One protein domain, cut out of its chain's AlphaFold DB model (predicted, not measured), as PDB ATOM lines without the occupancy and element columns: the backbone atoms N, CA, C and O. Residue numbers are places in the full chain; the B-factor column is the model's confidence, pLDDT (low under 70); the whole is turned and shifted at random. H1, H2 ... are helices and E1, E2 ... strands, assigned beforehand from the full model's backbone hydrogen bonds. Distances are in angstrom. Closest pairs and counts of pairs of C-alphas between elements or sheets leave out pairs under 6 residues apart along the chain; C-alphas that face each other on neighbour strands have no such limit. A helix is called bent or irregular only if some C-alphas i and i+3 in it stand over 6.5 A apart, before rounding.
ATOM      1  N   VAL A 175      29.618  50.680 -23.379       85.06
ATOM      2  CA  VAL A 175      29.343  51.009 -21.980       85.06
ATOM      3  C   VAL A 175      30.305  50.209 -21.108       85.06
ATOM      4  O   VAL A 175      30.392  48.989 -21.230       85.06
ATOM      5  N   PHE A 176      31.064  50.895 -20.257       88.12
ATOM      6  CA  PHE A 176      31.929  50.283 -19.253       88.12
ATOM      7  C   PHE A 176      31.203  50.289 -17.912       88.12
ATOM      8  O   PHE A 176      31.032  51.347 -17.312       88.12
ATOM      9  N   ILE A 177      30.772  49.118 -17.449       89.38
ATOM     10  CA  ILE A 177      30.048  48.968 -16.185       89.38
ATOM     11  C   ILE A 177      30.988  48.379 -15.136       89.38
ATOM     12  O   ILE A 177      31.697  47.403 -15.386       89.38
ATOM     13  N   HIS A 178      31.013  48.988 -13.953       91.38
ATOM     14  CA  HIS A 178      31.863  48.573 -12.844       91.38
ATOM     15  C   HIS A 178      31.099  48.583 -11.518       91.38
ATOM     16  O   HIS A 178      30.356  49.517 -11.230       91.38
ATOM     17  N   GLY A 179      31.330  47.576 -10.675       90.25
ATOM     18  CA  GLY A 179      30.850  47.557  -9.291       90.25
ATOM     19  C   GLY A 179      31.892  48.112  -8.320       90.25
ATOM     20  O   GLY A 179      33.093  47.891  -8.498       90.25
ATOM     21  N   THR A 180      31.477  48.828  -7.272       90.50
ATOM     22  CA  THR A 180      32.443  49.403  -6.314       90.50
ATOM     23  C   THR A 180      33.117  48.382  -5.402       90.50
ATOM     24  O   THR A 180      34.214  48.652  -4.914       90.50
ATOM     25  N   VAL A 181      32.512  47.206  -5.211       89.44
ATOM     26  CA  VAL A 181      33.099  46.096  -4.436       89.44
ATOM     27  C   VAL A 181      33.998  45.217  -5.311       89.44
ATOM     28  O   VAL A 181      34.873  44.529  -4.786       89.44
ATOM     29  N   ASP A 182      33.826  45.261  -6.636       89.75
ATOM     30  CA  ASP A 182      34.647  44.499  -7.573       89.75
ATOM     31  C   ASP A 182      36.115  44.971  -7.516       89.75
ATOM     32  O   ASP A 182      36.404  46.107  -7.910       89.75
ATOM     33  N   PRO A 183      37.073  44.124  -7.084       87.38
ATOM     34  CA  PRO A 183      38.484  44.503  -7.035       87.38
ATOM     35  C   PRO A 183      39.037  44.864  -8.422       87.38
ATOM     36  O   PRO A 183      40.043  45.570  -8.522       87.38
ATOM     37  N   TRP A 184      38.371  44.421  -9.493       88.44
ATOM     38  CA  TRP A 184      38.771  44.682 -10.868       88.44
ATOM     39  C   TRP A 184      38.404  46.071 -11.384       88.44
ATOM     40  O   TRP A 184      38.978  46.500 -12.387       88.44
ATOM     41  N   ASN A 185      37.544  46.826 -10.687       88.50
ATOM     42  CA  ASN A 185      37.115  48.147 -11.159       88.50
ATOM     43  C   ASN A 185      38.285  49.131 -11.359       88.50
ATOM     44  O   ASN A 185      38.230  49.994 -12.235       88.50
ATOM     45  N   TYR A 186      39.377  48.976 -10.602       86.12
ATOM     46  CA  TYR A 186      40.554  49.845 -10.684       86.12
ATOM     47  C   TYR A 186      41.391  49.620 -11.944       86.12
ATOM     48  O   TYR A 186      42.193  50.481 -12.302       86.12
ATOM     49  N   LEU A 187      41.216  48.478 -12.612       86.75
ATOM     50  CA  LEU A 187      41.892  48.162 -13.870       86.75
ATOM     51  C   LEU A 187      41.055  48.554 -15.100       86.75
ATOM     52  O   LEU A 187      41.544  48.447 -16.223       86.75
ATOM     53  N   GLY A 188      39.811  48.996 -14.892       87.06
ATOM     54  CA  GLY A 188      38.862  49.378 -15.935       87.06
ATOM     55  C   GLY A 188      38.807  50.880 -16.232       87.06
ATOM     56  O   GLY A 188      39.471  51.702 -15.598       87.06
ATOM     57  N   VAL A 189      37.988  51.250 -17.220       88.75
ATOM     58  CA  VAL A 189      37.753  52.647 -17.616       88.75
ATOM     59  C   VAL A 189      36.723  53.253 -16.671       88.75
ATOM     60  O   VAL A 189      35.536  52.971 -16.784       88.75
ATOM     61  N   ARG A 190      37.180  54.095 -15.741       86.88
ATOM     62  CA  ARG A 190      36.336  54.697 -14.692       86.88
ATOM     63  C   ARG A 190      35.786  56.085 -15.021       86.88
ATOM     64  O   ARG A 190      34.935  56.583 -14.294       86.88
ATOM     65  N   GLU A 191      36.255  56.688 -16.105       84.00
ATOM     66  CA  GLU A 191      35.815  57.995 -16.596       84.00
ATOM     67  C   GLU A 191      35.526  57.882 -18.090       84.00
ATOM     68  O   GLU A 191      36.317  57.276 -18.813       84.00
ATOM     69  N   SER A 192      34.430  58.481 -18.559       77.56
ATOM     70  CA  SER A 192      34.050  58.474 -19.974       77.56
ATOM     71  C   SER A 192      35.070  59.259 -20.817       77.56
ATOM     72  O   SER A 192      35.143  60.483 -20.692       77.56
ATOM     73  N   PRO A 193      35.875  58.591 -21.668       67.44
ATOM     74  CA  PRO A 193      37.022  59.225 -22.315       67.44
ATOM     75  C   PRO A 193      36.657  60.028 -23.574       67.44
ATOM     76  O   PRO A 193      37.409  60.928 -23.937       67.44
ATOM     77  N   ASP A 194      35.540  59.706 -24.238       65.19
ATOM     78  CA  ASP A 194      35.130  60.243 -25.544       65.19
ATOM     79  C   ASP A 194      33.589  60.349 -25.647       65.19
ATOM     80  O   ASP A 194      32.849  59.687 -24.916       65.19
ATOM     81  N   LEU A 195      33.086  61.150 -26.599       54.94
ATOM     82  CA  LEU A 195      31.648  61.264 -26.893       54.94
ATOM     83  C   LEU A 195      31.083  59.918 -27.401       54.94
ATOM     84  O   LEU A 195      31.507  59.426 -28.449       54.94
ATOM     85  N   GLY A 196      30.102  59.347 -26.693       59.75
ATOM     86  CA  GLY A 196      29.468  58.064 -27.043       59.75
ATOM     87  C   GLY A 196      30.116  56.824 -26.411       59.75
ATOM     88  O   GLY A 196      29.794  55.698 -26.803       59.75
ATOM     89  N   VAL A 197      31.028  57.020 -25.454       70.44
ATOM     90  CA  VAL A 197      31.495  55.987 -24.523       70.44
ATOM     91  C   VAL A 197      30.968  56.337 -23.140       70.44
ATOM     92  O   VAL A 197      31.274  57.407 -22.621       70.44
ATOM     93  N   HIS A 198      30.188  55.439 -22.551       80.00
ATOM     94  CA  HIS A 198      29.560  55.653 -21.250       80.00
ATOM     95  C   HIS A 198      30.256  54.794 -20.202       80.00
ATOM     96  O   HIS A 198      30.632  53.658 -20.483       80.00
ATOM     97  N   THR A 199      30.456  55.337 -19.006       85.88
ATOM     98  CA  THR A 199      30.988  54.578 -17.874       85.88
ATOM     99  C   THR A 199      29.999  54.661 -16.724       85.88
ATOM    100  O   THR A 199      29.667  55.760 -16.289       85.88
ATOM    101  N   VAL A 200      29.575  53.507 -16.215       88.38
ATOM    102  CA  VAL A 200      28.602  53.380 -15.128       88.38
ATOM    103  C   VAL A 200      29.273  52.698 -13.943       88.38
ATOM    104  O   VAL A 200      29.867  51.629 -14.079       88.38
ATOM    105  N   ILE A 201      29.189  53.320 -12.768       89.88
ATOM    106  CA  ILE A 201      29.714  52.763 -11.519       89.88
ATOM    107  C   ILE A 201      28.538  52.495 -10.588       89.88
ATOM    108  O   ILE A 201      27.869  53.433 -10.163       89.88
ATOM    109  N   ILE A 202      28.314  51.226 -10.259       89.75
ATOM    110  CA  ILE A 202      27.193  50.769  -9.438       89.75
ATOM    111  C   ILE A 202      27.680  50.561  -8.002       89.75
ATOM    112  O   ILE A 202      28.671  49.862  -7.760       89.75
ATOM    113  N   GLN A 203      26.996  51.165  -7.029       89.69
ATOM    114  CA  GLN A 203      27.402  51.054  -5.633       89.69
ATOM    115  C   GLN A 203      27.040  49.694  -5.032       89.69
ATOM    116  O   GLN A 203      25.931  49.187  -5.186       89.69
ATOM    117  N   GLY A 204      27.985  49.106  -4.293       84.62
ATOM    118  CA  GLY A 204      27.753  47.901  -3.493       84.62
ATOM    119  C   GLY A 204      27.698  46.594  -4.289       84.62
ATOM    120  O   GLY A 204      27.543  45.533  -3.685       84.62
ATOM    121  N   THR A 205      27.856  46.640  -5.612       86.75
ATOM    122  CA  THR A 205      27.897  45.445  -6.459       86.75
ATOM    123  C   THR A 205      29.323  44.942  -6.656       86.75
ATOM    124  O   THR A 205      30.293  45.707  -6.638       86.75
ATOM    125  N   SER A 206      29.436  43.622  -6.814       87.31
ATOM    126  CA  SER A 206      30.693  42.954  -7.145       87.31
ATOM    127  C   SER A 206      30.773  42.634  -8.642       87.31
ATOM    128  O   SER A 206      30.058  43.232  -9.449       87.31
ATOM    129  N   HIS A 207      31.676  41.734  -9.019       87.00
ATOM    130  CA  HIS A 207      32.070  41.484 -10.397       87.00
ATOM    131  C   HIS A 207      30.889  41.127 -11.310       87.00
ATOM    132  O   HIS A 207      30.196  40.137 -11.075       87.00
ATOM    133  N   CYS A 208      30.695  41.936 -12.357       84.31
ATOM    134  CA  CYS A 208      29.709  41.729 -13.424       84.31
ATOM    135  C   CYS A 208      28.274  41.457 -12.924       84.31
ATOM    136  O   CYS A 208      27.555  40.639 -13.500       84.31
ATOM    137  N   ALA A 209      27.853  42.102 -11.827       84.06
ATOM    138  CA  ALA A 209      26.530  41.880 -11.233       84.06
ATOM    139  C   ALA A 209      25.363  42.207 -12.185       84.06
ATOM    140  O   ALA A 209      24.285  41.628 -12.068       84.06
ATOM    141  N   ASP A 210      25.594  43.108 -13.133       84.12
ATOM    142  CA  ASP A 210      24.696  43.503 -14.215       84.12
ATOM    143  C   ASP A 210      24.301  42.335 -15.132       84.12
ATOM    144  O   ASP A 210      23.147  42.281 -15.560       84.12
ATOM    145  N   PHE A 211      25.192  41.359 -15.338       84.69
ATOM    146  CA  PHE A 211      24.931  40.160 -16.149       84.69
ATOM    147  C   PHE A 211      24.115  39.079 -15.432       84.69
ATOM    148  O   PHE A 211      23.661  38.134 -16.078       84.69
ATOM    149  N   ASN A 212      23.944  39.180 -14.111       83.19
ATOM    150  CA  ASN A 212      23.128  38.226 -13.365       83.19
ATOM    151  C   ASN A 212      21.637  38.465 -13.621       83.19
ATOM    152  O   ASN A 212      21.228  39.584 -13.936       83.19
ATOM    153  N   ASP A 213      20.827  37.428 -13.402       83.19
ATOM    154  CA  ASP A 213      19.370  37.541 -13.455       83.19
ATOM    155  C   ASP A 213      18.853  38.593 -12.462       83.19
ATOM    156  O   ASP A 213      19.401  38.776 -11.370       83.19
ATOM    157  N   GLU A 214      17.787  39.296 -12.850       84.12
ATOM    158  CA  GLU A 214      17.154  40.311 -12.009       84.12
ATOM    159  C   GLU A 214      16.534  39.653 -10.764       84.12
ATOM    160  O   GLU A 214      15.737  38.715 -10.864       84.12
ATOM    161  N   THR A 215      16.879  40.153  -9.576       81.56
ATOM    162  CA  THR A 215      16.322  39.686  -8.300       81.56
ATOM    163  C   THR A 215      15.573  40.806  -7.574       81.56
ATOM    164  O   THR A 215      15.917  41.978  -7.724       81.56
ATOM    165  N   PRO A 216      14.585  40.493  -6.709       81.00
ATOM    166  CA  PRO A 216      13.899  41.510  -5.903       81.00
ATOM    167  C   PRO A 216      14.805  42.264  -4.913       81.00
ATOM    168  O   PRO A 216      14.358  43.228  -4.298       81.00
ATOM    169  N   LEU A 217      16.040  41.794  -4.708       80.69
ATOM    170  CA  LEU A 217      17.034  42.393  -3.816       80.69
ATOM    171  C   LEU A 217      17.977  43.361  -4.550       80.69
ATOM    172  O   LEU A 217      18.853  43.948  -3.913       80.69
ATOM    173  N   ASP A 218      17.825  43.510  -5.867       83.94
ATOM    174  CA  ASP A 218      18.689  44.356  -6.681       83.94
ATOM    175  C   ASP A 218      18.449  45.842  -6.381       83.94
ATOM    176  O   ASP A 218      17.318  46.293  -6.180       83.94
ATOM    177  N   SER A 219      19.530  46.623  -6.345       86.12
ATOM    178  CA  SER A 219      19.444  48.064  -6.111       86.12
ATOM    179  C   SER A 219      18.830  48.788  -7.312       86.12
ATOM    180  O   SER A 219      18.953  48.351  -8.457       86.12
ATOM    181  N   ALA A 220      18.214  49.947  -7.066       86.56
ATOM    182  CA  ALA A 220      17.686  50.790  -8.140       86.56
ATOM    183  C   ALA A 220      18.779  51.192  -9.153       86.56
ATOM    184  O   ALA A 220      18.528  51.157 -10.353       86.56
ATOM    185  N   GLU A 221      20.000  51.478  -8.679       86.56
ATOM    186  CA  GLU A 221      21.164  51.782  -9.529       86.56
ATOM    187  C   GLU A 221      21.535  50.613 -10.458       86.56
ATOM    188  O   GLU A 221      21.865  50.824 -11.623       86.56
ATOM    189  N   LEU A 222      21.456  49.368  -9.970       85.69
ATOM    190  CA  LEU A 222      21.732  48.177 -10.778       85.69
ATOM    191  C   LEU A 222      20.663  47.974 -11.861       85.69
ATOM    192  O   LEU A 222      20.989  47.627 -12.998       85.69
ATOM    193  N   LEU A 223      19.392  48.217 -11.532       86.88
ATOM    194  CA  LEU A 223      18.292  48.147 -12.497       86.88
ATOM    195  C   LEU A 223      18.410  49.235 -13.578       86.88
ATOM    196  O   LEU A 223      18.162  48.960 -14.752       86.88
ATOM    197  N   GLU A 224      18.831  50.445 -13.203       85.31
ATOM    198  CA  GLU A 224      19.090  51.542 -14.140       85.31
ATOM    199  C   GLU A 224      20.266  51.230 -15.074       85.31
ATOM    200  O   GLU A 224      20.128  51.355 -16.292       85.31
ATOM    201  N   ALA A 225      21.380  50.719 -14.540       85.81
ATOM    202  CA  ALA A 225      22.543  50.330 -15.340       85.81
ATOM    203  C   ALA A 225      22.204  49.253 -16.389       85.81
ATOM    204  O   ALA A 225      22.615  49.355 -17.547       85.81
ATOM    205  N   ARG A 226      21.382  48.255 -16.027       86.25
ATOM    206  CA  ARG A 226      20.875  47.247 -16.979       86.25
ATOM    207  C   ARG A 226      19.982  47.859 -18.060       86.25
ATOM    208  O   ARG A 226      19.948  47.368 -19.188       86.25
ATOM    209  N   GLN A 227      19.228  48.906 -17.735       80.06
ATOM    210  CA  GLN A 227      18.404  49.612 -18.710       80.06
ATOM    211  C   GLN A 227      19.273  50.412 -19.695       80.06
ATOM    212  O   GLN A 227      19.000  50.386 -20.896       80.06
ATOM    213  N   GLU A 228      20.329  51.074 -19.214       73.00
ATOM    214  CA  GLU A 228      21.300  51.789 -20.055       73.00
ATOM    215  C   GLU A 228      21.986  50.835 -21.046       73.00
ATOM    216  O   GLU A 228      21.985  51.102 -22.253       73.00
ATOM    217  N   ASP A 229      22.431  49.665 -20.578       69.06
ATOM    218  CA  ASP A 229      22.993  48.605 -21.428       69.06
ATOM    219  C   ASP A 229      22.013  48.176 -22.545       69.06
ATOM    220  O   ASP A 229      22.343  48.180 -23.739       69.06
ATOM    221  N   LYS A 230      20.737  47.949 -22.193       67.81
ATOM    222  CA  LYS A 230      19.664  47.619 -23.155       67.81
ATOM    223  C   LYS A 230      19.433  48.726 -24.199       67.81
ATOM    224  O   LYS A 230      19.047  48.422 -25.332       67.81
ATOM    225  N   THR A 231      19.644  50.002 -23.862       60.84
ATOM    226  CA  THR A 231      19.432  51.126 -24.799       60.84
ATOM    227  C   THR A 231      20.558  51.296 -25.815       60.84
ATOM    228  O   THR A 231      20.272  51.557 -26.988       60.84
ATOM    229  N   VAL A 232      21.813  51.068 -25.417       58.66
ATOM    230  CA  VAL A 232      22.966  51.041 -26.336       58.66
ATOM    231  C   VAL A 232      22.894  49.819 -27.267       58.66
ATOM    232  O   VAL A 232      23.357  49.870 -28.408       58.66
ATOM    233  N   GLY A 233      22.193  48.765 -26.834       42.81
ATOM    234  CA  GLY A 233      21.881  47.562 -27.605       42.81
ATOM    235  C   GLY A 233      20.824  47.688 -28.715       42.81
ATOM    236  O   GLY A 233      20.578  46.687 -29.385       42.81
ATOM    237  N   ARG A 234      20.196  48.853 -28.978       37.34
ATOM    238  CA  ARG A 234      19.374  49.037 -30.198       37.34
ATOM    239  C   ARG A 234      20.289  49.286 -31.402       37.34
ATOM    240  O   ARG A 234      20.813  50.392 -31.544       37.34
TER     241      ARG A 234
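What this domain is: This is residues 175 to 234 of the 578 residues of the protein "(California timema) hypothetical protein" of Timema californicum (UniProt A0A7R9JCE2). A narrow ribbon of two parallel strands, E1 and E2, runs through the middle, with the longer helix H2 along one side of it and the short helix H1 on the opposite side, nearer E1. A long loop, residues 203 to 219, swings out between E2 and H2 before the chain returns to the ribbon as H2. The printed part has 60 residues, with E1, H1, E2 and H2 in that order; its class is mixed, helices and strands, and under half of the residues are in named elements. The whole is compact, with a radius of gyration of the C-alphas of 11.3 A, yet flat in outline, spanning 34 by 30 by 15 A.

How they stand to each other: Start at E1, residues 175 to 179, and set it beside E2, residues 197 to 202. They are parallel neighbours, with 17 degrees between their directions. Look at C-alphas 176 and 199, which face each other at 4.6 A, then at N 176 and O 198, 2.8 A apart, and N 200 and O 176, 2.8 A apart, both pairs within hydrogen-bond range. Between these strands comes H1, residues 183 to 187; E1, H1 and E2 make a strand-helix-strand unit, two parallel neighbour strands with a helix between them in the chain, and its crossover is right-handed. The closest C-alphas of E1 and H1 are those of His 178 and Asn 185, 5.5 A apart. Go on to H2, residues 220 to 232: its closest C-alpha to E2 is that of Glu 221, 6.1 A from that of Ile 202, and its closest to E1 is that of Asp 229, 6.8 A from that of Val 175. H1 and H2 are apart. In H2 every O i to N i+4 pair is within hydrogen-bond range; in H1 it is 0 of 1, beside 1 of 2 O i to N i+3 pairs.

Where its parts are: Find C-alpha 175 at (29.343, 51.009, -21.980); from there E1 runs 13.2 A to Gly 179. H1 begins at Pro 183 and covers 8.5 A to Leu 187; it is irregular, but only just, with C-alphas 183 and 186 at 6.8 A. Find C-alpha 197 at (31.495, 55.987, -24.523), where E2 begins its 16.5 A to Ile 202. H2 runs 18.9 A from Ala 220 to C-alpha 232 at (22.966, 51.041, -26.336).

The domain as a whole: The two C-alphas farthest apart are those of Asp 194 and Pro 216, at 34.5 A. The printed part has no cut. The link from E1 to H1 is tight, that from H1 to E2 is short, and that from E2 to H2, 17 residues, is long. The mean pLDDT of the printed part is 80.9; look for values under 70 at residues 193 to 196 and 229 to 234.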